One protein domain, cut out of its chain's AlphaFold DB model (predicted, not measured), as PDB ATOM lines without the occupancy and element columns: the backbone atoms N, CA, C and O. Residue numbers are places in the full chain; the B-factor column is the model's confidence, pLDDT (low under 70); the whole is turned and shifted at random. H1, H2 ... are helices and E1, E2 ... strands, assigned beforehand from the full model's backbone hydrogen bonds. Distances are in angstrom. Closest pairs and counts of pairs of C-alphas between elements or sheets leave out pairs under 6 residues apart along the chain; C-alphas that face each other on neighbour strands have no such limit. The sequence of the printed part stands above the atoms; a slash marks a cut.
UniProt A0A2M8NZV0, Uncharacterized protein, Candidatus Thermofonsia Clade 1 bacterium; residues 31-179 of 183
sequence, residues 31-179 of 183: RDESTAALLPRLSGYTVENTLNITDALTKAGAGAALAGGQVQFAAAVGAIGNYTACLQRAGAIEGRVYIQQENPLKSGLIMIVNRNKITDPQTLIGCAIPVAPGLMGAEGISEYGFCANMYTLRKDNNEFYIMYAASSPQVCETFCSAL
ATOM      1  N   ARG A  31     227.366 179.295 191.121       84.88
ATOM      2  CA  ARG A  31     226.956 180.671 190.861       84.88
ATOM      3  C   ARG A  31     226.777 181.438 192.166       84.88
ATOM      4  O   ARG A  31     226.141 180.957 193.100       84.88
ATOM      5  N   ASP A  32     227.341 182.636 192.205       87.12
ATOM      6  CA  ASP A  32     227.172 183.595 193.293       87.12
ATOM      7  C   ASP A  32     226.139 184.658 192.907       87.12
ATOM      8  O   ASP A  32     226.303 185.357 191.909       87.12
ATOM      9  N   GLU A  33     225.069 184.781 193.691       90.44
ATOM     10  CA  GLU A  33     223.991 185.743 193.428       90.44
ATOM     11  C   GLU A  33     224.265 187.139 194.018       90.44
ATOM     12  O   GLU A  33     223.515 188.076 193.737       90.44
ATOM     13  N   SER A  34     225.337 187.319 194.804       91.25
ATOM     14  CA  SER A  34     225.653 188.608 195.444       91.25
ATOM     15  C   SER A  34     225.850 189.731 194.424       91.25
ATOM     16  O   SER A  34     225.358 190.837 194.621       91.25
ATOM     17  N   THR A  35     226.478 189.437 193.287       89.88
ATOM     18  CA  THR A  35     226.684 190.398 192.197       89.88
ATOM     19  C   THR A  35     225.358 190.806 191.544       89.88
ATOM     20  O   THR A  35     225.122 191.987 191.295       89.88
ATOM     21  N   ALA A  36     224.457 189.845 191.307       90.50
ATOM     22  CA  ALA A  36     223.153 190.097 190.689       90.50
ATOM     23  C   ALA A  36     222.212 190.889 191.612       90.50
ATOM     24  O   ALA A  36     221.398 191.683 191.134       90.50
ATOM     25  N   ALA A  37     222.337 190.690 192.927       93.69
ATOM     26  CA  ALA A  37     221.560 191.391 193.945       93.69
ATOM     27  C   ALA A  37     221.890 192.891 194.040       93.69
ATOM     28  O   ALA A  37     221.044 193.667 194.479       93.69
ATOM     29  N   LEU A  38     223.084 193.306 193.603       95.00
ATOM     30  CA  LEU A  38     223.515 194.708 193.605       95.00
ATOM     31  C   LEU A  38     223.010 195.506 192.391       95.00
ATOM     32  O   LEU A  38     223.130 196.730 192.362       95.00
ATOM     33  N   LEU A  39     222.443 194.843 191.378       94.75
ATOM     34  CA  LEU A  39     221.912 195.521 190.197       94.75
ATOM     35  C   LEU A  39     220.526 196.127 190.479       94.75
ATOM     36  O   LEU A  39     219.593 195.378 190.805       94.75
ATOM     37  N   PRO A  40     220.337 197.442 190.271       95.12
ATOM     38  CA  PRO A  40     219.095 198.111 190.621       95.12
ATOM     39  C   PRO A  40     217.926 197.690 189.721       95.12
ATOM     40  O   PRO A  40     218.085 197.168 188.615       95.12
ATOM     41  N   ARG A  41     216.710 197.956 190.202       93.75
ATOM     42  CA  ARG A  41     215.492 197.952 189.385       93.75
ATOM     43  C   ARG A  41     215.050 199.398 189.213       93.75
ATOM     44  O   ARG A  41     214.700 200.043 190.194       93.75
ATOM     45  N   LEU A  42     215.075 199.892 187.980       93.12
ATOM     46  CA  LEU A  42     214.712 201.271 187.659       93.12
ATOM     47  C   LEU A  42     213.332 201.295 187.000       93.12
ATOM     48  O   LEU A  42     213.121 200.656 185.969       93.12
ATOM     49  N   SER A  43     212.384 202.028 187.584       95.06
ATOM     50  CA  SER A  43     211.088 202.276 186.948       95.06
ATOM     51  C   SER A  43     211.263 203.128 185.689       95.06
ATOM     52  O   SER A  43     212.074 204.050 185.683       95.06
ATOM     53  N   GLY A  44     210.490 202.849 184.636       93.69
ATOM     54  CA  GLY A  44     210.580 203.584 183.367       93.69
ATOM     55  C   GLY A  44     211.747 203.160 182.468       93.69
ATOM     56  O   GLY A  44     211.988 203.798 181.444       93.69
ATOM     57  N   TYR A  45     212.451 202.078 182.816       92.38
ATOM     58  CA  TYR A  45     213.486 201.472 181.984       92.38
ATOM     59  C   TYR A  45     213.101 200.051 181.576       92.38
ATOM     60  O   TYR A  45     212.633 199.249 182.387       92.38
ATOM     61  N   THR A  46     213.348 199.726 180.314       92.56
ATOM     62  CA  THR A  46     213.439 198.346 179.845       92.56
ATOM     63  C   THR A  46     214.820 197.815 180.213       92.56
ATOM     64  O   THR A  46     215.827 198.466 179.938       92.56
ATOM     65  N   VAL A  47     214.858 196.653 180.863       91.31
ATOM     66  CA  VAL A  47     216.090 196.038 181.367       91.31
ATOM     67  C   VAL A  47     216.422 194.812 180.534       91.31
ATOM     68  O   VAL A  47     215.618 193.884 180.451       91.31
ATOM     69  N   GLU A  48     217.627 194.781 179.977       87.19
ATOM     70  CA  GLU A  48     218.162 193.616 179.280       87.19
ATOM     71  C   GLU A  48     219.313 193.008 180.086       87.19
ATOM     72  O   GLU A  48     220.302 193.671 180.411       87.19
ATOM     73  N   ASN A  49     219.171 191.726 180.427       74.94
ATOM     74  CA  ASN A  49     220.193 190.951 181.128       74.94
ATOM     75  C   ASN A  49     221.202 190.405 180.115       74.94
ATOM     76  O   ASN A  49     221.212 189.210 179.824       74.94
ATOM     77  N   THR A  50     222.019 191.271 179.528       63.84
ATOM     78  CA  THR A  50     223.028 190.834 178.564       63.84
ATOM     79  C   THR A  50     224.312 191.648 178.697       63.84
ATOM     80  O   THR A  50     224.379 192.814 178.327       63.84
ATOM     81  N   LEU A  51     225.378 190.975 179.146       62.34
ATOM     82  CA  LEU A  51     226.758 191.294 178.755       62.34
ATOM     83  C   LEU A  51     227.149 190.487 177.512       62.34
ATOM     84  O   LEU A  51     228.328 190.220 177.300       62.34
ATOM     85  N   ASN A  52     226.173 190.040 176.712       63.88
ATOM     86  CA  ASN A  52     226.463 189.351 175.466       63.88
ATOM     87  C   ASN A  52     227.200 190.345 174.568       63.88
ATOM     88  O   ASN A  52     226.587 191.197 173.932       63.88
ATOM     89  N   ILE A  53     228.529 190.248 174.568       58.19
ATOM     90  CA  ILE A  53     229.424 191.133 173.827       58.19
ATOM     91  C   ILE A  53     229.038 191.129 172.354       58.19
ATOM     92  O   ILE A  53     229.103 192.164 171.710       58.19
ATOM     93  N   THR A  54     228.563 190.002 171.824       57.97
ATOM     94  CA  THR A  54     228.080 189.912 170.448       57.97
ATOM     95  C   THR A  54     226.823 190.752 170.234       57.97
ATOM     96  O   THR A  54     226.744 191.464 169.239       57.97
ATOM     97  N   ASP A  55     225.873 190.736 171.169       62.16
ATOM     98  CA  ASP A  55     224.662 191.566 171.106       62.16
ATOM     99  C   ASP A  55     224.998 193.058 171.274       62.16
ATOM    100  O   ASP A  55     224.556 193.892 170.486       62.16
ATOM    101  N   ALA A  56     225.878 193.391 172.223       56.53
ATOM    102  CA  ALA A  56     226.358 194.752 172.448       56.53
ATOM    103  C   ALA A  56     227.142 195.304 171.243       56.53
ATOM    104  O   ALA A  56     226.894 196.429 170.819       56.53
ATOM    105  N   LEU A  57     228.038 194.515 170.641       56.16
ATOM    106  CA  LEU A  57     228.780 194.887 169.430       56.16
ATOM    107  C   LEU A  57     227.860 195.000 168.210       56.16
ATOM    108  O   LEU A  57     228.045 195.890 167.381       56.16
ATOM    109  N   THR A  58     226.852 194.132 168.101       58.09
ATOM    110  CA  THR A  58     225.848 194.210 167.029       58.09
ATOM    111  C   THR A  58     225.032 195.495 167.159       58.09
ATOM    112  O   THR A  58     224.891 196.227 166.182       58.09
ATOM    113  N   LYS A  59     224.577 195.829 168.375       53.91
ATOM    114  CA  LYS A  59     223.861 197.077 168.687       53.91
ATOM    115  C   LYS A  59     224.737 198.324 168.522       53.91
ATOM    116  O   LYS A  59     224.241 199.351 168.072       53.91
ATOM    117  N   ALA A  60     226.034 198.228 168.812       49.28
ATOM    118  CA  ALA A  60     227.008 199.307 168.627       49.28
ATOM    119  C   ALA A  60     227.498 199.472 167.171       49.28
ATOM    120  O   ALA A  60     228.386 200.278 166.912       49.28
ATOM    121  N   GLY A  61     226.967 198.706 166.209       47.62
ATOM    122  CA  GLY A  61     227.353 198.804 164.795       47.62
ATOM    123  C   GLY A  61     228.688 198.132 164.437       47.62
ATOM    124  O   GLY A  61     229.048 198.071 163.261       47.62
ATOM    125  N   ALA A  62     229.387 197.528 165.404       51.31
ATOM    126  CA  ALA A  62     230.595 196.728 165.172       51.31
ATOM    127  C   ALA A  62     230.309 195.400 164.434       51.31
ATOM    128  O   ALA A  62     231.230 194.741 163.947       51.31
ATOM    129  N   GLY A  63     229.032 195.035 164.265       51.81
ATOM    130  CA  GLY A  63     228.597 193.935 163.396       51.81
ATOM    131  C   GLY A  63     229.076 194.065 161.943       51.81
ATOM    132  O   GLY A  63     229.288 193.049 161.288       51.81
ATOM    133  N   ALA A  64     229.343 195.282 161.453       48.81
ATOM    134  CA  ALA A  64     229.892 195.502 160.113       48.81
ATOM    135  C   ALA A  64     231.330 194.965 159.954       48.81
ATOM    136  O   ALA A  64     231.670 194.430 158.899       48.81
ATOM    137  N   ALA A  65     232.159 195.031 161.004       49.53
ATOM    138  CA  ALA A  65     233.512 194.466 160.994       49.53
ATOM    139  C   ALA A  65     233.497 192.925 161.009       49.53
ATOM    140  O   ALA A  65     234.327 192.285 160.361       49.53
ATOM    141  N   LEU A  66     232.511 192.328 161.691       52.50
ATOM    142  CA  LEU A  66     232.253 190.881 161.671       52.50
ATOM    143  C   LEU A  66     231.702 190.421 160.311       52.50
ATOM    144  O   LEU A  66     232.137 189.400 159.782       52.50
ATOM    145  N   ALA A  67     230.787 191.192 159.719       55.56
ATOM    146  CA  ALA A  67     230.208 190.922 158.403       55.56
ATOM    147  C   ALA A  67     231.217 191.108 157.254       55.56
ATOM    148  O   ALA A  67     231.113 190.437 156.230       55.56
ATOM    149  N   GLY A  68     232.229 191.960 157.441       60.00
ATOM    150  CA  GLY A  68     233.323 192.197 156.494       60.00
ATOM    151  C   GLY A  68     234.330 191.046 156.344       60.00
ATOM    152  O   GLY A  68     235.339 191.219 155.665       60.00
ATOM    153  N   GLY A  69     234.091 189.880 156.957       49.59
ATOM    154  CA  GLY A  69     234.867 188.659 156.699       49.59
ATOM    155  C   GLY A  69     236.177 188.526 157.480       49.59
ATOM    156  O   GLY A  69     237.003 187.677 157.146       49.59
ATOM    157  N   GLN A  70     236.387 189.310 158.541       52.28
ATOM    158  CA  GLN A  70     237.553 189.139 159.411       52.28
ATOM    159  C   GLN A  70     237.351 187.953 160.369       52.28
ATOM    160  O   GLN A  70     236.987 188.111 161.534       52.28
ATOM    161  N   VAL A  71     237.601 186.739 159.868       54.78
ATOM    162  CA  VAL A  71     237.427 185.466 160.600       54.78
ATOM    163  C   VAL A  71     238.189 185.451 161.932       54.78
ATOM    164  O   VAL A  71     237.698 184.916 162.922       54.78
ATOM    165  N   GLN A  72     239.363 186.083 161.984       52.81
ATOM    166  CA  GLN A  72     240.183 186.179 163.198       52.81
ATOM    167  C   GLN A  72     239.521 187.060 164.270       52.81
ATOM    168  O   GLN A  72     239.519 186.700 165.446       52.81
ATOM    169  N   PHE A  73     238.900 188.171 163.861       52.91
ATOM    170  CA  PHE A  73     238.152 189.055 164.753       52.91
ATOM    171  C   PHE A  73     236.878 188.369 165.264       52.91
ATOM    172  O   PHE A  73     236.603 188.391 166.459       52.91
ATOM    173  N   ALA A  74     236.151 187.664 164.390       55.19
ATOM    174  CA  ALA A  74     234.966 186.895 164.774       55.19
ATOM    175  C   ALA A  74     235.279 185.760 165.760       55.19
ATOM    176  O   ALA A  74     234.578 185.600 166.760       55.19
ATOM    177  N   ALA A  75     236.356 185.004 165.521       56.56
ATOM    178  CA  ALA A  75     236.793 183.938 166.418       56.56
ATOM    179  C   ALA A  75     237.181 184.481 167.800       56.56
ATOM    180  O   ALA A  75     236.831 183.891 168.822       56.56
ATOM    181  N   ALA A  76     237.859 185.626 167.845       56.66
ATOM    182  CA  ALA A  76     238.267 186.213 169.105       56.66
ATOM    183  C   ALA A  76     237.120 186.888 169.868       56.66
ATOM    184  O   ALA A  76     237.036 186.734 171.084       56.66
ATOM    185  N   VAL A  77     236.188 187.555 169.179       59.16
ATOM    186  CA  VAL A  77     234.939 188.039 169.791       59.16
ATOM    187  C   VAL A  77     234.135 186.866 170.356       59.16
ATOM    188  O   VAL A  77     233.642 186.953 171.478       59.16
ATOM    189  N   GLY A  78     234.051 185.746 169.631       58.91
ATOM    190  CA  GLY A  78     233.414 184.520 170.118       58.91
ATOM    191  C   GLY A  78     234.110 183.929 171.349       58.91
ATOM    192  O   GLY A  78     233.444 183.553 172.312       58.91
ATOM    193  N   ALA A  79     235.445 183.904 171.363       60.03
ATOM    194  CA  ALA A  79     236.224 183.473 172.521       60.03
ATOM    195  C   ALA A  79     235.960 184.374 173.741       60.03
ATOM    196  O   ALA A  79     235.563 183.884 174.793       60.03
ATOM    197  N   ILE A  80     236.076 185.697 173.598       66.31
ATOM    198  CA  ILE A  80     235.797 186.645 174.688       66.31
ATOM    199  C   ILE A  80     234.329 186.535 175.150       66.31
ATOM    200  O   ILE A  80     234.052 186.589 176.350       66.31
ATOM    201  N   GLY A  81     233.389 186.305 174.229       68.81
ATOM    202  CA  GLY A  81     231.979 186.051 174.536       68.81
ATOM    203  C   GLY A  81     231.775 184.809 175.409       68.81
ATOM    204  O   GLY A  81     231.079 184.871 176.418       68.81
ATOM    205  N   ASN A  82     232.446 183.699 175.095       70.75
ATOM    206  CA  ASN A  82     232.391 182.485 175.916       70.75
ATOM    207  C   ASN A  82     233.026 182.688 177.301       70.75
ATOM    208  O   ASN A  82     232.515 182.160 178.292       70.75
ATOM    209  N   TYR A  83     234.106 183.474 177.381       77.50
ATOM    210  CA  TYR A  83     234.795 183.775 178.639       77.50
ATOM    211  C   TYR A  83     233.895 184.588 179.562       77.50
ATOM    212  O   TYR A  83     233.630 184.202 180.699       77.50
ATOM    213  N   THR A  84     233.359 185.688 179.039       77.75
ATOM    214  CA  THR A  84     232.446 186.562 179.777       77.75
ATOM    215  C   THR A  84     231.156 185.848 180.155       77.75
ATOM    216  O   THR A  84     230.736 185.953 181.303       77.75
ATOM    217  N   ALA A  85     230.589 185.018 179.275       81.25
ATOM    218  CA  ALA A  85     229.439 184.182 179.614       81.25
ATOM    219  C   ALA A  85     229.752 183.171 180.733       81.25
ATOM    220  O   ALA A  85     228.890 182.880 181.563       81.25
ATOM    221  N   CYS A  86     230.971 182.623 180.786       84.00
ATOM    222  CA  CYS A  86     231.398 181.773 181.896       84.00
ATOM    223  C   CYS A  86     231.500 182.555 183.209       84.00
ATOM    224  O   CYS A  86     230.931 182.129 184.214       84.00
ATOM    225  N   LEU A  87     232.133 183.731 183.183       87.25
ATOM    226  CA  LEU A  87     232.217 184.616 184.345       87.25
ATOM    227  C   LEU A  87     230.828 185.042 184.841       87.25
ATOM    228  O   LEU A  87     230.595 185.068 186.047       87.25
ATOM    229  N   GLN A  88     229.888 185.307 183.931       87.50
ATOM    230  CA  GLN A  88     228.494 185.577 184.283       87.50
ATOM    231  C   GLN A  88     227.834 184.376 184.951       87.50
ATOM    232  O   GLN A  88     227.255 184.508 186.026       87.50
ATOM    233  N   ARG A  89     227.960 183.175 184.373       85.69
ATOM    234  CA  ARG A  89     227.420 181.949 184.982       85.69
ATOM    235  C   ARG A  89     227.991 181.697 186.377       85.69
ATOM    236  O   ARG A  89     227.240 181.279 187.249       85.69
ATOM    237  N   ALA A  90     229.265 182.010 186.603       89.12
ATOM    238  CA  ALA A  90     229.911 181.912 187.912       89.12
ATOM    239  C   ALA A  90     229.479 183.010 188.911       89.12
ATOM    240  O   ALA A  90     229.754 182.892 190.105       89.12
ATOM    241  N   GLY A  91     228.809 184.075 188.456       89.25
ATOM    242  CA  GLY A  91     228.514 185.266 189.262       89.25
ATOM    243  C   GLY A  91     229.727 186.181 189.468       89.25
ATOM    244  O   GLY A  91     229.683 187.088 190.297       89.25
ATOM    245  N   ALA A  92     230.819 185.958 188.730       91.00
ATOM    246  CA  ALA A  92     232.025 186.780 188.791       91.00
ATOM    247  C   ALA A  92     231.810 188.166 188.182       91.00
ATOM    248  O   ALA A  92     232.400 189.139 188.647       91.00
ATOM    249  N   ILE A  93     230.948 188.257 187.169       90.56
ATOM    250  CA  ILE A  93     230.500 189.519 186.590       90.56
ATOM    251  C   ILE A  93     228.988 189.475 186.393       90.56
ATOM    252  O   ILE A  93     228.441 188.442 186.025       90.56
ATOM    253  N   GLU A  94     228.314 190.595 186.588       91.88
ATOM    254  CA  GLU A  94     226.922 190.776 186.194       91.88
ATOM    255  C   GLU A  94     226.743 192.149 185.575       91.88
ATOM    256  O   GLU A  94     227.429 193.105 185.930       91.88
ATOM    257  N   GLY A  95     225.818 192.259 184.632       90.25
ATOM    258  CA  GLY A  95     225.540 193.542 184.018       90.25
ATOM    259  C   GLY A  95     224.185 193.594 183.350       90.25
ATOM    260  O   GLY A  95     223.635 192.577 182.925       90.25
ATOM    261  N   ARG A  96     223.642 194.806 183.294       90.31
ATOM    262  CA  ARG A  96     222.331 195.099 182.722       90.31
ATOM    263  C   ARG A  96     222.387 196.358 181.892       90.31
ATOM    264  O   ARG A  96     222.907 197.379 182.347       90.31
ATOM    265  N   VAL A  97     221.785 196.281 180.714       89.06
ATOM    266  CA  VAL A  97     221.480 197.455 179.906       89.06
ATOM    267  C   VAL A  97     220.114 197.979 180.337       89.06
ATOM    268  O   VAL A  97     219.161 197.213 180.480       89.06
ATOM    269  N   TYR A  98     220.032 199.286 180.550       89.81
ATOM    270  CA  TYR A  98     218.816 200.006 180.892       89.81
ATOM    271  C   TYR A  98     218.502 200.965 179.752       89.81
ATOM    272  O   TYR A  98     219.292 201.860 179.451       89.81
ATOM    273  N   ILE A  99     217.343 200.788 179.129       88.88
ATOM    274  CA  ILE A  99     216.863 201.613 178.017       88.88
ATOM    275  C   ILE A  99     215.644 202.386 178.508       88.88
ATOM    276  O   ILE A  99     214.649 201.768 178.890       88.88
ATOM    277  N   GLN A 100     215.706 203.718 178.537       89.62
ATOM    278  CA  GLN A 100     214.575 204.521 179.000       89.62
ATOM    279  C   GLN A 100     213.386 204.371 178.039       89.62
ATOM    280  O   GLN A 100     213.528 204.528 176.829       89.62
ATOM    281  N   GLN A 101     212.202 204.077 178.580       93.19
ATOM    282  CA  GLN A 101     211.002 203.776 177.788       93.19
ATOM    283  C   GLN A 101     210.502 204.988 176.993       93.19
ATOM    284  O   GLN A 101     210.090 204.850 175.845       93.19
ATOM    285  N   GLU A 102     210.562 206.179 177.591       92.88
ATOM    286  CA  GLU A 102     210.115 207.429 176.964       92.88
ATOM    287  C   GLU A 102     211.085 207.933 175.888       92.88
ATOM    288  O   GLU A 102     210.676 208.602 174.941       92.88
ATOM    289  N   ASN A 103     212.377 207.628 176.033       86.81
ATOM    290  CA  ASN A 103     213.411 208.044 175.097       86.81
ATOM    291  C   ASN A 103     214.543 207.005 175.045       86.81
ATOM    292  O   ASN A 103     215.493 207.103 175.820       86.81
ATOM    293  N   PRO A 104     214.501 206.053 174.098       84.25
ATOM    294  CA  PRO A 104     215.515 205.005 173.983       84.25
ATOM    295  C   PRO A 104     216.943 205.509 173.737       84.25
ATOM    296  O   PRO A 104     217.890 204.772 173.994       84.25
ATOM    297  N   LEU A 105     217.120 206.759 173.282       79.25
ATOM    298  CA  LEU A 105     218.445 207.380 173.152       79.25
ATOM    299  C   LEU A 105     219.081 207.684 174.514       79.25
ATOM    300  O   LEU A 105     220.285 207.924 174.580       79.25
ATOM    301  N   LYS A 106     218.296 207.678 175.598       83.38
ATOM    302  CA  LYS A 106     218.753 207.756 176.988       83.38
ATOM    303  C   LYS A 106     218.855 206.341 177.550       83.38
ATOM    304  O   LYS A 106     217.916 205.792 178.124       83.38
ATOM    305  N   SER A 107     220.017 205.738 177.359       85.81
ATOM    306  CA  SER A 107     220.303 204.370 177.771       85.81
ATOM    307  C   SER A 107     221.648 204.294 178.467       85.81
ATOM    308  O   SER A 107     222.525 205.134 178.254       85.81
ATOM    309  N   GLY A 108     221.839 203.256 179.264       86.06
ATOM    310  CA  GLY A 108     223.121 203.002 179.890       86.06
ATOM    311  C   GLY A 108     223.303 201.554 180.295       86.06
ATOM    312  O   GLY A 108     222.401 200.729 180.178       86.06
ATOM    313  N   LEU A 109     224.499 201.260 180.767       89.69
ATOM    314  CA  LEU A 109     224.936 199.958 181.230       89.69
ATOM    315  C   LEU A 109     225.409 200.107 182.671       89.69
ATOM    316  O   LEU A 109     226.141 201.041 182.991       89.69
ATOM    317  N   ILE A 110     225.029 199.151 183.512       91.12
ATOM    318  CA  ILE A 110     225.670 198.920 184.805       91.12
ATOM    319  C   ILE A 110     226.356 197.562 184.729       91.12
ATOM    320  O   ILE A 110     225.746 196.589 184.284       91.12
ATOM    321  N   MET A 111     227.604 197.503 185.177       91.50
ATOM    322  CA  MET A 111     228.401 196.292 185.301       91.50
ATOM    323  C   MET A 111     228.974 196.208 186.714       91.50
ATOM    324  O   MET A 111     229.475 197.189 187.255       91.50
ATOM    325  N   ILE A 112     228.905 195.025 187.310       93.00
ATOM    326  CA  ILE A 112     229.409 194.744 188.648       93.00
ATOM    327  C   ILE A 112     230.314 193.521 188.559       93.00
ATOM    328  O   ILE A 112     229.925 192.491 188.011       93.00
ATOM    329  N   VAL A 113     231.524 193.634 189.096       92.81
ATOM    330  CA  VAL A 113     232.519 192.559 189.143       92.81
ATOM    331  C   VAL A 113     232.738 192.151 190.590       92.81
ATOM    332  O   VAL A 113     233.067 192.987 191.424       92.81
ATOM    333  N   ASN A 114     232.603 190.863 190.884       94.62
ATOM    334  CA  ASN A 114     232.861 190.281 192.195       94.62
ATOM    335  C   ASN A 114     234.320 189.828 192.274       94.62
ATOM    336  O   ASN A 114     234.728 188.870 191.610       94.62
ATOM    337  N   ARG A 115     235.113 190.531 193.096       93.25
ATOM    338  CA  ARG A 115     236.552 190.296 193.238       93.25
ATOM    339  C   ARG A 115     236.846 188.865 193.670       93.25
ATOM    340  O   ARG A 115     237.673 188.203 193.049       93.25
ATOM    341  N   ASN A 116     236.162 188.367 194.699       92.25
ATOM    342  CA  ASN A 116     236.413 187.021 195.214       92.25
ATOM    343  C   ASN A 116     236.195 185.957 194.132       92.25
ATOM    344  O   ASN A 116     237.010 185.049 194.006       92.25
ATOM    345  N   LYS A 117     235.162 186.112 193.299       89.94
ATOM    346  CA  LYS A 117     234.859 185.175 192.213       89.94
ATOM    347  C   LYS A 117     235.803 185.300 191.022       89.94
ATOM    348  O   LYS A 117     236.262 184.283 190.522       89.94
ATOM    349  N   ILE A 118     236.157 186.508 190.582       87.50
ATOM    350  CA  ILE A 118     237.084 186.658 189.445       87.50
ATOM    351  C   ILE A 118     238.523 186.242 189.795       87.50
ATOM    352  O   ILE A 118     239.285 185.873 188.909       87.50
ATOM    353  N   THR A 119     238.895 186.272 191.079       87.31
ATOM    354  CA  THR A 119     240.205 185.791 191.560       87.31
ATOM    355  C   THR A 119     240.204 184.333 192.023       87.31
ATOM    356  O   THR A 119     241.263 183.806 192.357       87.31
ATOM    357  N   ASP A 120     239.044 183.674 192.050       87.62
ATOM    358  CA  ASP A 120     238.926 182.282 192.472       87.62
ATOM    359  C   ASP A 120     239.611 181.362 191.444       87.62
ATOM    360  O   ASP A 120     239.209 181.353 190.274       87.62
ATOM    361  N   PRO A 121     240.605 180.547 191.849       83.81
ATOM    362  CA  PRO A 121     241.264 179.601 190.958       83.81
ATOM    363  C   PRO A 121     240.292 178.662 190.236       83.81
ATOM    364  O   PRO A 121     240.534 178.332 189.080       83.81
ATOM    365  N   GLN A 122     239.186 178.253 190.869       83.88
ATOM    366  CA  GLN A 122     238.188 177.388 190.224       83.88
ATOM    367  C   GLN A 122     237.449 178.121 189.103       83.88
ATOM    368  O   GLN A 122     237.218 177.553 188.039       83.88
ATOM    369  N   THR A 123     237.128 179.397 189.313       82.38
ATOM    370  CA  THR A 123     236.501 180.244 188.293       82.38
ATOM    371  C   THR A 123     237.483 180.552 187.164       82.38
ATOM    372  O   THR A 123     237.132 180.432 185.994       82.38
ATOM    373  N   LEU A 124     238.737 180.876 187.491       81.31
ATOM    374  CA  LEU A 124     239.779 181.141 186.502       81.31
ATOM    375  C   LEU A 124     240.073 179.917 185.637       81.31
ATOM    376  O   LEU A 124     240.137 180.045 184.421       81.31
ATOM    377  N   ILE A 125     240.219 178.735 186.240       83.62
ATOM    378  CA  ILE A 125     240.479 177.486 185.512       83.62
ATOM    379  C   ILE A 125     239.229 177.045 184.745       83.62
ATOM    380  O   ILE A 125     239.331 176.690 183.574       83.62
ATOM    381  N   GLY A 126     238.051 177.108 185.372       79.50
ATOM    382  CA  GLY A 126     236.782 176.705 184.765       79.50
ATOM    383  C   GLY A 126     236.330 177.613 183.620       79.50
ATOM    384  O   GLY A 126     235.601 177.166 182.735       79.50
ATOM    385  N   CYS A 127     236.781 178.868 183.610       82.06
ATOM    386  CA  CYS A 127     236.523 179.808 182.528       82.06
ATOM    387  C   CYS A 127     237.715 180.008 181.591       82.06
ATOM    388  O   CYS A 127     237.536 180.656 180.568       82.06
ATOM    389  N   ALA A 128     238.907 179.480 181.881       76.06
ATOM    390  CA  ALA A 128     240.090 179.702 181.055       76.06
ATOM    391  C   ALA A 128     239.832 179.314 179.593       76.06
ATOM    392  O   ALA A 128     239.454 178.186 179.278       76.06
ATOM    393  N   ILE A 129     240.088 180.256 178.688       63.50
ATOM    394  CA  ILE A 129     240.101 180.002 177.249       63.50
ATOM    395  C   ILE A 129     241.551 180.072 176.784       63.50
ATOM    396  O   ILE A 129     242.270 180.980 177.213       63.50
ATOM    397  N   PRO A 130     242.006 179.178 175.889       54.66
ATOM    398  CA  PRO A 130     243.223 179.422 175.129       54.66
ATOM    399  C   PRO A 130     243.029 180.692 174.287       54.66
ATOM    400  O   PRO A 130     242.425 180.671 173.217       54.66
ATOM    401  N   VAL A 131     243.486 181.827 174.810       51.03
ATOM    402  CA  VAL A 131     243.434 183.119 174.123       51.03
ATOM    403  C   VAL A 131     244.559 183.201 173.097       51.03
ATOM    404  O   VAL A 131     245.731 183.021 173.424       51.03
ATOM    405  N   ALA A 132     244.207 183.501 171.846       46.91
ATOM    406  CA  ALA A 132     245.180 183.987 170.878       46.91
ATOM    407  C   ALA A 132     245.650 185.391 171.321       46.91
ATOM    408  O   ALA A 132     244.809 186.226 171.668       46.91
ATOM    409  N   PRO A 133     246.963 185.670 171.349       36.84
ATOM    410  CA  PRO A 133     247.469 186.981 171.740       36.84
ATOM    411  C   PRO A 133     247.049 188.035 170.708       36.84
ATOM    412  O   PRO A 133     247.282 187.842 169.516       36.84
ATOM    413  N   GLY A 134     246.467 189.157 171.153       43.56
ATOM    414  CA  GLY A 134     246.357 190.344 170.293       43.56
ATOM    415  C   GLY A 134     245.114 191.229 170.383       43.56
ATOM    416  O   GLY A 134     244.929 192.031 169.477       43.56
ATOM    417  N   LEU A 135     244.258 191.143 171.407       45.94
ATOM    418  CA  LEU A 135     243.043 191.974 171.453       45.94
ATOM    419  C   LEU A 135     242.873 192.697 172.780       45.94
ATOM    420  O   LEU A 135     242.132 192.270 173.657       45.94
ATOM    421  N   MET A 136     243.549 193.836 172.882       34.84
ATOM    422  CA  MET A 136     243.161 194.920 173.774       34.84
ATOM    423  C   MET A 136     243.397 196.244 173.053       34.84
ATOM    424  O   MET A 136     244.501 196.775 173.043       34.84
ATOM    425  N   GLY A 137     242.341 196.749 172.422       36.84
ATOM    426  CA  GLY A 137     242.267 198.100 171.886       36.84
ATOM    427  C   GLY A 137     240.878 198.641 172.185       36.84
ATOM    428  O   GLY A 137     239.919 198.267 171.519       36.84
ATOM    429  N   ALA A 138     240.758 199.451 173.233       41.19
ATOM    430  CA  ALA A 138     239.584 200.282 173.451       41.19
ATOM    431  C   ALA A 138     239.930 201.667 172.902       41.19
ATOM    432  O   ALA A 138     240.721 202.394 173.502       41.19
ATOM    433  N   GLU A 139     239.408 201.995 171.725       37.44
ATOM    434  CA  GLU A 139     239.515 203.340 171.170       37.44
ATOM    435  C   GLU A 139     238.480 204.233 171.864       37.44
ATOM    436  O   GLU A 139     237.301 203.889 171.971       37.44
ATOM    437  N   GLY A 140     238.952 205.354 172.412       37.75
ATOM    438  CA  GLY A 140     238.127 206.306 173.145       37.75
ATOM    439  C   GLY A 140     237.084 206.946 172.237       37.75
ATOM    440  O   GLY A 140     237.420 207.526 171.206       37.75
ATOM    441  N   ILE A 141     235.816 206.860 172.638       39.44
ATOM    442  CA  ILE A 141     234.712 207.518 171.941       39.44
ATOM    443  C   ILE A 141     234.542 208.926 172.528       39.44
ATOM    444  O   ILE A 141     234.486 209.111 173.744       39.44
ATOM    445  N   SER A 142     234.534 209.907 171.629       36.34
ATOM    446  CA  SER A 142     234.650 211.351 171.856       36.34
ATOM    447  C   SER A 142     233.295 212.056 172.105       36.34
ATOM    448  O   SER A 142     232.256 211.664 171.578       36.34
ATOM    449  N   GLU A 143     233.348 213.097 172.949       43.00
ATOM    450  CA  GLU A 143     232.701 214.427 172.830       43.00
ATOM    451  C   GLU A 143     231.176 214.557 172.589       43.00
ATOM    452  O   GLU A 143     230.728 215.528 171.990       43.00
ATOM    453  N   TYR A 144     230.338 213.660 173.120       48.34
ATOM    454  CA  TYR A 144     228.879 213.893 173.175       48.34
ATOM    455  C   TYR A 144     228.245 213.411 174.475       48.34
ATOM    456  O   TYR A 144     227.866 212.258 174.533       48.34
ATOM    457  N   GLY A 145     228.059 214.254 175.497       61.88
ATOM    458  CA  GLY A 145     227.104 214.022 176.607       61.88
ATOM    459  C   GLY A 145     227.163 212.690 177.389       61.88
ATOM    460  O   GLY A 145     226.337 212.486 178.274       61.88
ATOM    461  N   PHE A 146     228.099 211.790 177.091       77.94
ATOM    462  CA  PHE A 146     228.260 210.502 177.742       77.94
ATOM    463  C   PHE A 146     228.841 210.717 179.131       77.94
ATOM    464  O   PHE A 146     229.637 211.624 179.376       77.94
ATOM    465  N   CYS A 147     228.458 209.842 180.042       83.62
ATOM    466  CA  CYS A 147     228.995 209.806 181.385       83.62
ATOM    467  C   CYS A 147     229.392 208.372 181.703       83.62
ATOM    468  O   CYS A 147     228.737 207.421 181.274       83.62
ATOM    469  N   ALA A 148     230.483 208.222 182.440       84.00
ATOM    470  CA  ALA A 148     230.931 206.948 182.962       84.00
ATOM    471  C   ALA A 148     231.543 207.176 184.339       84.00
ATOM    472  O   ALA A 148     232.214 208.184 184.561       84.00
ATOM    473  N   ASN A 149     231.307 206.249 185.257       88.00
ATOM    474  CA  ASN A 149     231.919 206.267 186.575       88.00
ATOM    475  C   ASN A 149     232.220 204.837 187.027       88.00
ATOM    476  O   ASN A 149     231.608 203.870 186.562       88.00
ATOM    477  N   MET A 150     233.170 204.716 187.944       90.44
ATOM    478  CA  MET A 150     233.520 203.461 188.581       90.44
ATOM    479  C   MET A 150     233.865 203.684 190.047       90.44
ATOM    480  O   MET A 150     234.532 204.651 190.402       90.44
ATOM    481  N   TYR A 151     233.457 202.755 190.899       91.75
ATOM    482  CA  TYR A 151     233.824 202.761 192.306       91.75
ATOM    483  C   TYR A 151     233.883 201.335 192.854       91.75
ATOM    484  O   TYR A 151     233.505 200.365 192.198       91.75
ATOM    485  N   THR A 152     234.426 201.201 194.061       94.56
ATOM    486  CA  THR A 152     234.530 199.912 194.749       94.56
ATOM    487  C   THR A 152     233.587 199.900 195.941       94.56
ATOM    488  O   THR A 152     233.718 200.733 196.836       94.56
ATOM    489  N   LEU A 153     232.669 198.937 195.974       96.94
ATOM    490  CA  LEU A 153     231.815 198.666 197.124       96.94
ATOM    491  C   LEU A 153     232.427 197.529 197.948       96.94
ATOM    492  O   LEU A 153     232.658 196.435 197.438       96.94
ATOM    493  N   ARG A 154     232.677 197.778 199.234       96.75
ATOM    494  CA  ARG A 154     233.119 196.753 200.187       96.75
ATOM    495  C   ARG A 154     231.926 196.261 200.990       96.75
ATOM    496  O   ARG A 154     231.330 197.046 201.721       96.75
ATOM    497  N   LYS A 155     231.588 194.979 200.859       94.06
ATOM    498  CA  LYS A 155     230.410 194.379 201.497       94.06
ATOM    499  C   LYS A 155     230.628 192.889 201.727       94.06
ATOM    500  O   LYS A 155     231.232 192.233 200.888       94.06
ATOM    501  N   ASP A 156     230.175 192.372 202.868       93.06
ATOM    502  CA  ASP A 156     230.217 190.941 203.212       93.06
ATOM    503  C   ASP A 156     231.605 190.285 203.033       93.06
ATOM    504  O   ASP A 156     231.731 189.171 202.530       93.06
ATOM    505  N   ASN A 157     232.672 190.992 203.437       93.50
ATOM    506  CA  ASN A 157     234.070 190.561 203.263       93.50
ATOM    507  C   ASN A 157     234.462 190.295 201.788       93.50
ATOM    508  O   ASN A 157     235.316 189.459 201.481       93.50
ATOM    509  N   ASN A 158     233.825 191.014 200.869       94.25
ATOM    510  CA  ASN A 158     234.103 191.014 199.443       94.25
ATOM    511  C   ASN A 158     234.275 192.454 198.934       94.25
ATOM    512  O   ASN A 158     233.846 193.421 199.574       94.25
ATOM    513  N   GLU A 159     234.903 192.588 197.770       95.25
ATOM    514  CA  GLU A 159     234.958 193.838 197.019       95.25
ATOM    515  C   GLU A 159     234.211 193.659 195.697       95.25
ATOM    516  O   GLU A 159     234.435 192.696 194.958       95.25
ATOM    517  N   PHE A 160     233.336 194.611 195.396       96.38
ATOM    518  CA  PHE A 160     232.612 194.681 194.140       96.38
ATOM    519  C   PHE A 160     233.086 195.907 193.368       96.38
ATOM    520  O   PHE A 160     232.961 197.032 193.856       96.38
ATOM    521  N   TYR A 161     233.626 195.705 192.170       93.25
ATOM    522  CA  TYR A 161     233.936 196.808 191.265       93.25
ATOM    523  C   TYR A 161     232.676 197.137 190.475       93.25
ATOM    524  O   TYR A 161     232.235 196.338 189.650       93.25
ATOM    525  N   ILE A 162     232.081 198.288 190.766       91.88
ATOM    526  CA  ILE A 162     230.855 198.756 190.129       91.88
ATOM    527  C   ILE A 162     231.250 199.802 189.101       91.88
ATOM    528  O   ILE A 162     231.938 200.771 189.413       91.88
ATOM    529  N   MET A 163     230.819 199.588 187.869       91.25
ATOM    530  CA  MET A 163     231.029 200.485 186.746       91.25
ATOM    531  C   MET A 163     229.676 200.787 186.132       91.25
ATOM    532  O   MET A 163     228.832 199.899 185.988       91.25
ATOM    533  N   TYR A 164     229.464 202.028 185.732       88.94
ATOM    534  CA  TYR A 164     228.294 202.373 184.951       88.94
ATOM    535  C   TYR A 164     228.630 203.439 183.927       88.94
ATOM    536  O   TYR A 164     229.492 204.288 184.148       88.94
ATOM    537  N   ALA A 165     227.947 203.379 182.793       85.75
ATOM    538  CA  ALA A 165     228.077 204.353 181.725       85.75
ATOM    539  C   ALA A 165     226.724 204.586 181.064       85.75
ATOM    540  O   ALA A 165     225.911 203.667 180.970       85.75
ATOM    541  N   ALA A 166     226.472 205.803 180.600       86.50
ATOM    542  CA  ALA A 166     225.224 206.149 179.941       86.50
ATOM    543  C   ALA A 166     225.401 207.243 178.889       86.50
ATOM    544  O   ALA A 166     226.378 207.988 178.892       86.50
ATOM    545  N   SER A 167     224.410 207.352 178.007       82.19
ATOM    546  CA  SER A 167     224.346 208.345 176.930       82.19
ATOM    547  C   SER A 167     223.952 209.756 177.375       82.19
ATOM    548  O   SER A 167     223.894 210.659 176.545       82.19
ATOM    549  N   SER A 168     223.654 209.966 178.662       84.88
ATOM    550  CA  SER A 168     223.379 211.301 179.202       84.88
ATOM    551  C   SER A 168     223.689 211.396 180.701       84.88
ATOM    552  O   SER A 168     223.482 210.405 181.412       84.88
ATOM    553  N   PRO A 169     224.091 212.575 181.221       88.44
ATOM    554  CA  PRO A 169     224.423 212.745 182.637       88.44
ATOM    555  C   PRO A 169     223.250 212.428 183.568       88.44
ATOM    556  O   PRO A 169     223.446 211.815 184.613       88.44
ATOM    557  N   GLN A 170     222.019 212.740 183.149       92.12
ATOM    558  CA  GLN A 170     220.812 212.466 183.937       92.12
ATOM    559  C   GLN A 170     220.605 210.961 184.179       92.12
ATOM    560  O   GLN A 170     220.122 210.552 185.237       92.12
ATOM    561  N   VAL A 171     220.980 210.111 183.216       89.75
ATOM    562  CA  VAL A 171     220.914 208.650 183.389       89.75
ATOM    563  C   VAL A 171     221.995 208.183 184.367       89.75
ATOM    564  O   VAL A 171     221.711 207.340 185.211       89.75
ATOM    565  N   CYS A 172     223.199 208.767 184.342       90.00
ATOM    566  CA  CYS A 172     224.229 208.467 185.344       90.00
ATOM    567  C   CYS A 172     223.844 208.897 186.760       90.00
ATOM    568  O   CYS A 172     224.119 208.160 187.701       90.00
ATOM    569  N   GLU A 173     223.186 210.044 186.926       94.69
ATOM    570  CA  GLU A 173     222.635 210.465 188.220       94.69
ATOM    571  C   GLU A 173     221.557 209.481 188.703       94.69
ATOM    572  O   GLU A 173     221.546 209.065 189.865       94.69
ATOM    573  N   THR A 174     220.692 209.027 187.789       95.69
ATOM    574  CA  THR A 174     219.688 207.989 188.077       95.69
ATOM    575  C   THR A 174     220.350 206.673 188.498       95.69
ATOM    576  O   THR A 174     219.911 206.038 189.453       95.69
ATOM    577  N   PHE A 175     221.426 206.260 187.825       95.62
ATOM    578  CA  PHE A 175     222.172 205.058 188.196       95.62
ATOM    579  C   PHE A 175     222.837 205.212 189.559       95.62
ATOM    580  O   PHE A 175     222.667 204.342 190.406       95.62
ATOM    581  N   CYS A 176     223.535 206.322 189.793       95.81
ATOM    582  CA  CYS A 176     224.231 206.569 191.049       95.81
ATOM    583  C   CYS A 176     223.265 206.594 192.241       95.81
ATOM    584  O   CYS A 176     223.501 205.923 193.237       95.81
ATOM    585  N   SER A 177     222.120 207.270 192.113       96.81
ATOM    586  CA  SER A 177     221.104 207.311 193.180       96.81
ATOM    587  C   SER A 177     220.471 205.951 193.500       96.81
ATOM    588  O   SER A 177     219.981 205.752 194.611       96.81
ATOM    589  N   ALA A 178     220.483 205.011 192.552       96.69
ATOM    590  CA  ALA A 178     219.942 203.669 192.733       96.69
ATOM    591  C   ALA A 178     220.997 202.625 193.142       96.69
ATOM    592  O   ALA A 178     220.631 201.524 193.560       96.69
ATOM    593  N   LEU A 179     222.284 202.940 192.992       96.44
ATOM    594  CA  LEU A 179     223.392 202.030 193.255       96.44
ATOM    595  C   LEU A 179     223.932 202.206 194.676       96.44
ATOM    596  O   LEU A 179     224.281 203.301 195.115       96.44
TER     597      LEU A 179
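What this domain is: This is residues 31 to 179 of the 183 residues of an uncharacterized protein of Candidatus Thermofonsia Clade 1 bacterium (UniProt A0A2M8NZV0). A twisted sheet of five strands has H7 over one face, and the long helix H4 runs away from one end of it, with H2 and H6 packed on H4. A long link, residues 128 to 146, leads from H6 back to E4, and its residues 136 to 143 stick out. The printed part has 149 residues, with seven named helices and five named strands in the order H1 E1 H2 H3 H4 E2 E3 H5 H6 E4 E5 H7. The sheet order is E1 E2 E3 E5 E4, all antiparallel, and the class is mixed, helices and strands. The whole is compact, with a radius of gyration of the C-alphas of 16.2 A and spans of 42 by 40 by 24 A.

How they stand to each other: The sheet has edge strand E1, residues 45 to 48, then E2, residues 93 to 100, E3, residues 107 to 114, E5, residues 158 to 166, and edge strand E4, residues 147 to 155. N 46 and O 99 join E1 to E2 within hydrogen-bond range at 2.8 A, N 96 and O 110 join E2 to E3 at 2.9 A, N 111 and O 163 join E3 to E5 at 2.8 A, and N 160 and O 153 join E5 to E4 at 2.8 A. E2 and E3 form a hairpin, as do E4 and E5. H7, residues 169 to 178, is on the sheet at a height of 7.9 A, over E5 and only just over E3, with 3 C-alphas there; it runs along the strands, at 25 degrees to E5 on the local plane. The closest C-alphas of H7 and E5 are those of Ala 166 and Cys 172, 6.0 A apart. H7 and the sheet make two layers, a helix on one face of a sheet. H1, residues 34 to 37, is on the same face at a height of 7.0 A. H5, residues 115 to 118, is on the opposite face, over none of the strands, at a height of 4.4 A, only just above the sheet's level. H4, residues 71 to 90, only grazes the sheet with residues 84 to 90. With residues 77 to 81 alone it touches H2, residues 53 to 59, at a steep tilt of 64 degrees, opposite ways; the closest C-alphas, of Ile 53 and Gly 81, are 5.7 A apart. With residues 83 to 90 alone it touches H6, residues 121 to 127, at a steep tilt of 46 degrees, opposite ways; the closest C-alphas, of Cys 86 and Cys 127, are 5.5 A apart. H3, residues 63 to 67, is close to H4 but not clearly touching, with C-alphas 66 and 74 at 5.7 A. E3, H5, H6 and E4 form a split strand-helix-strand unit, two strands running the same way with E5 between them, and its crossover is right-handed. Every O i to N i+4 pair is within hydrogen-bond range in H2, H3, H4, H6 and H7; H1 and H5 are too short for such a pair.

Where its parts are: H1 begins at C-alpha 34, (225.653, 188.608, 195.444). H4 spans 28.5 A, from C-alpha 71 at (237.427, 185.466, 160.600). E5 measures 26.2 A, E4 25.4 A, E3 23.8 A and E2 23.2 A. H7, 14.3 A long, ends at C-alpha 178, (219.942, 203.669, 192.733).

The domain as a whole: The two C-alphas farthest apart, of Gly 68 and Asp 156, are 46.8 A apart. The printed part has no cut, and H6 to E4 is its one long link, of 19 residues. The mean pLDDT of the printed part is 77.0; residues 50 to 81 and 129 to 145 are under 70.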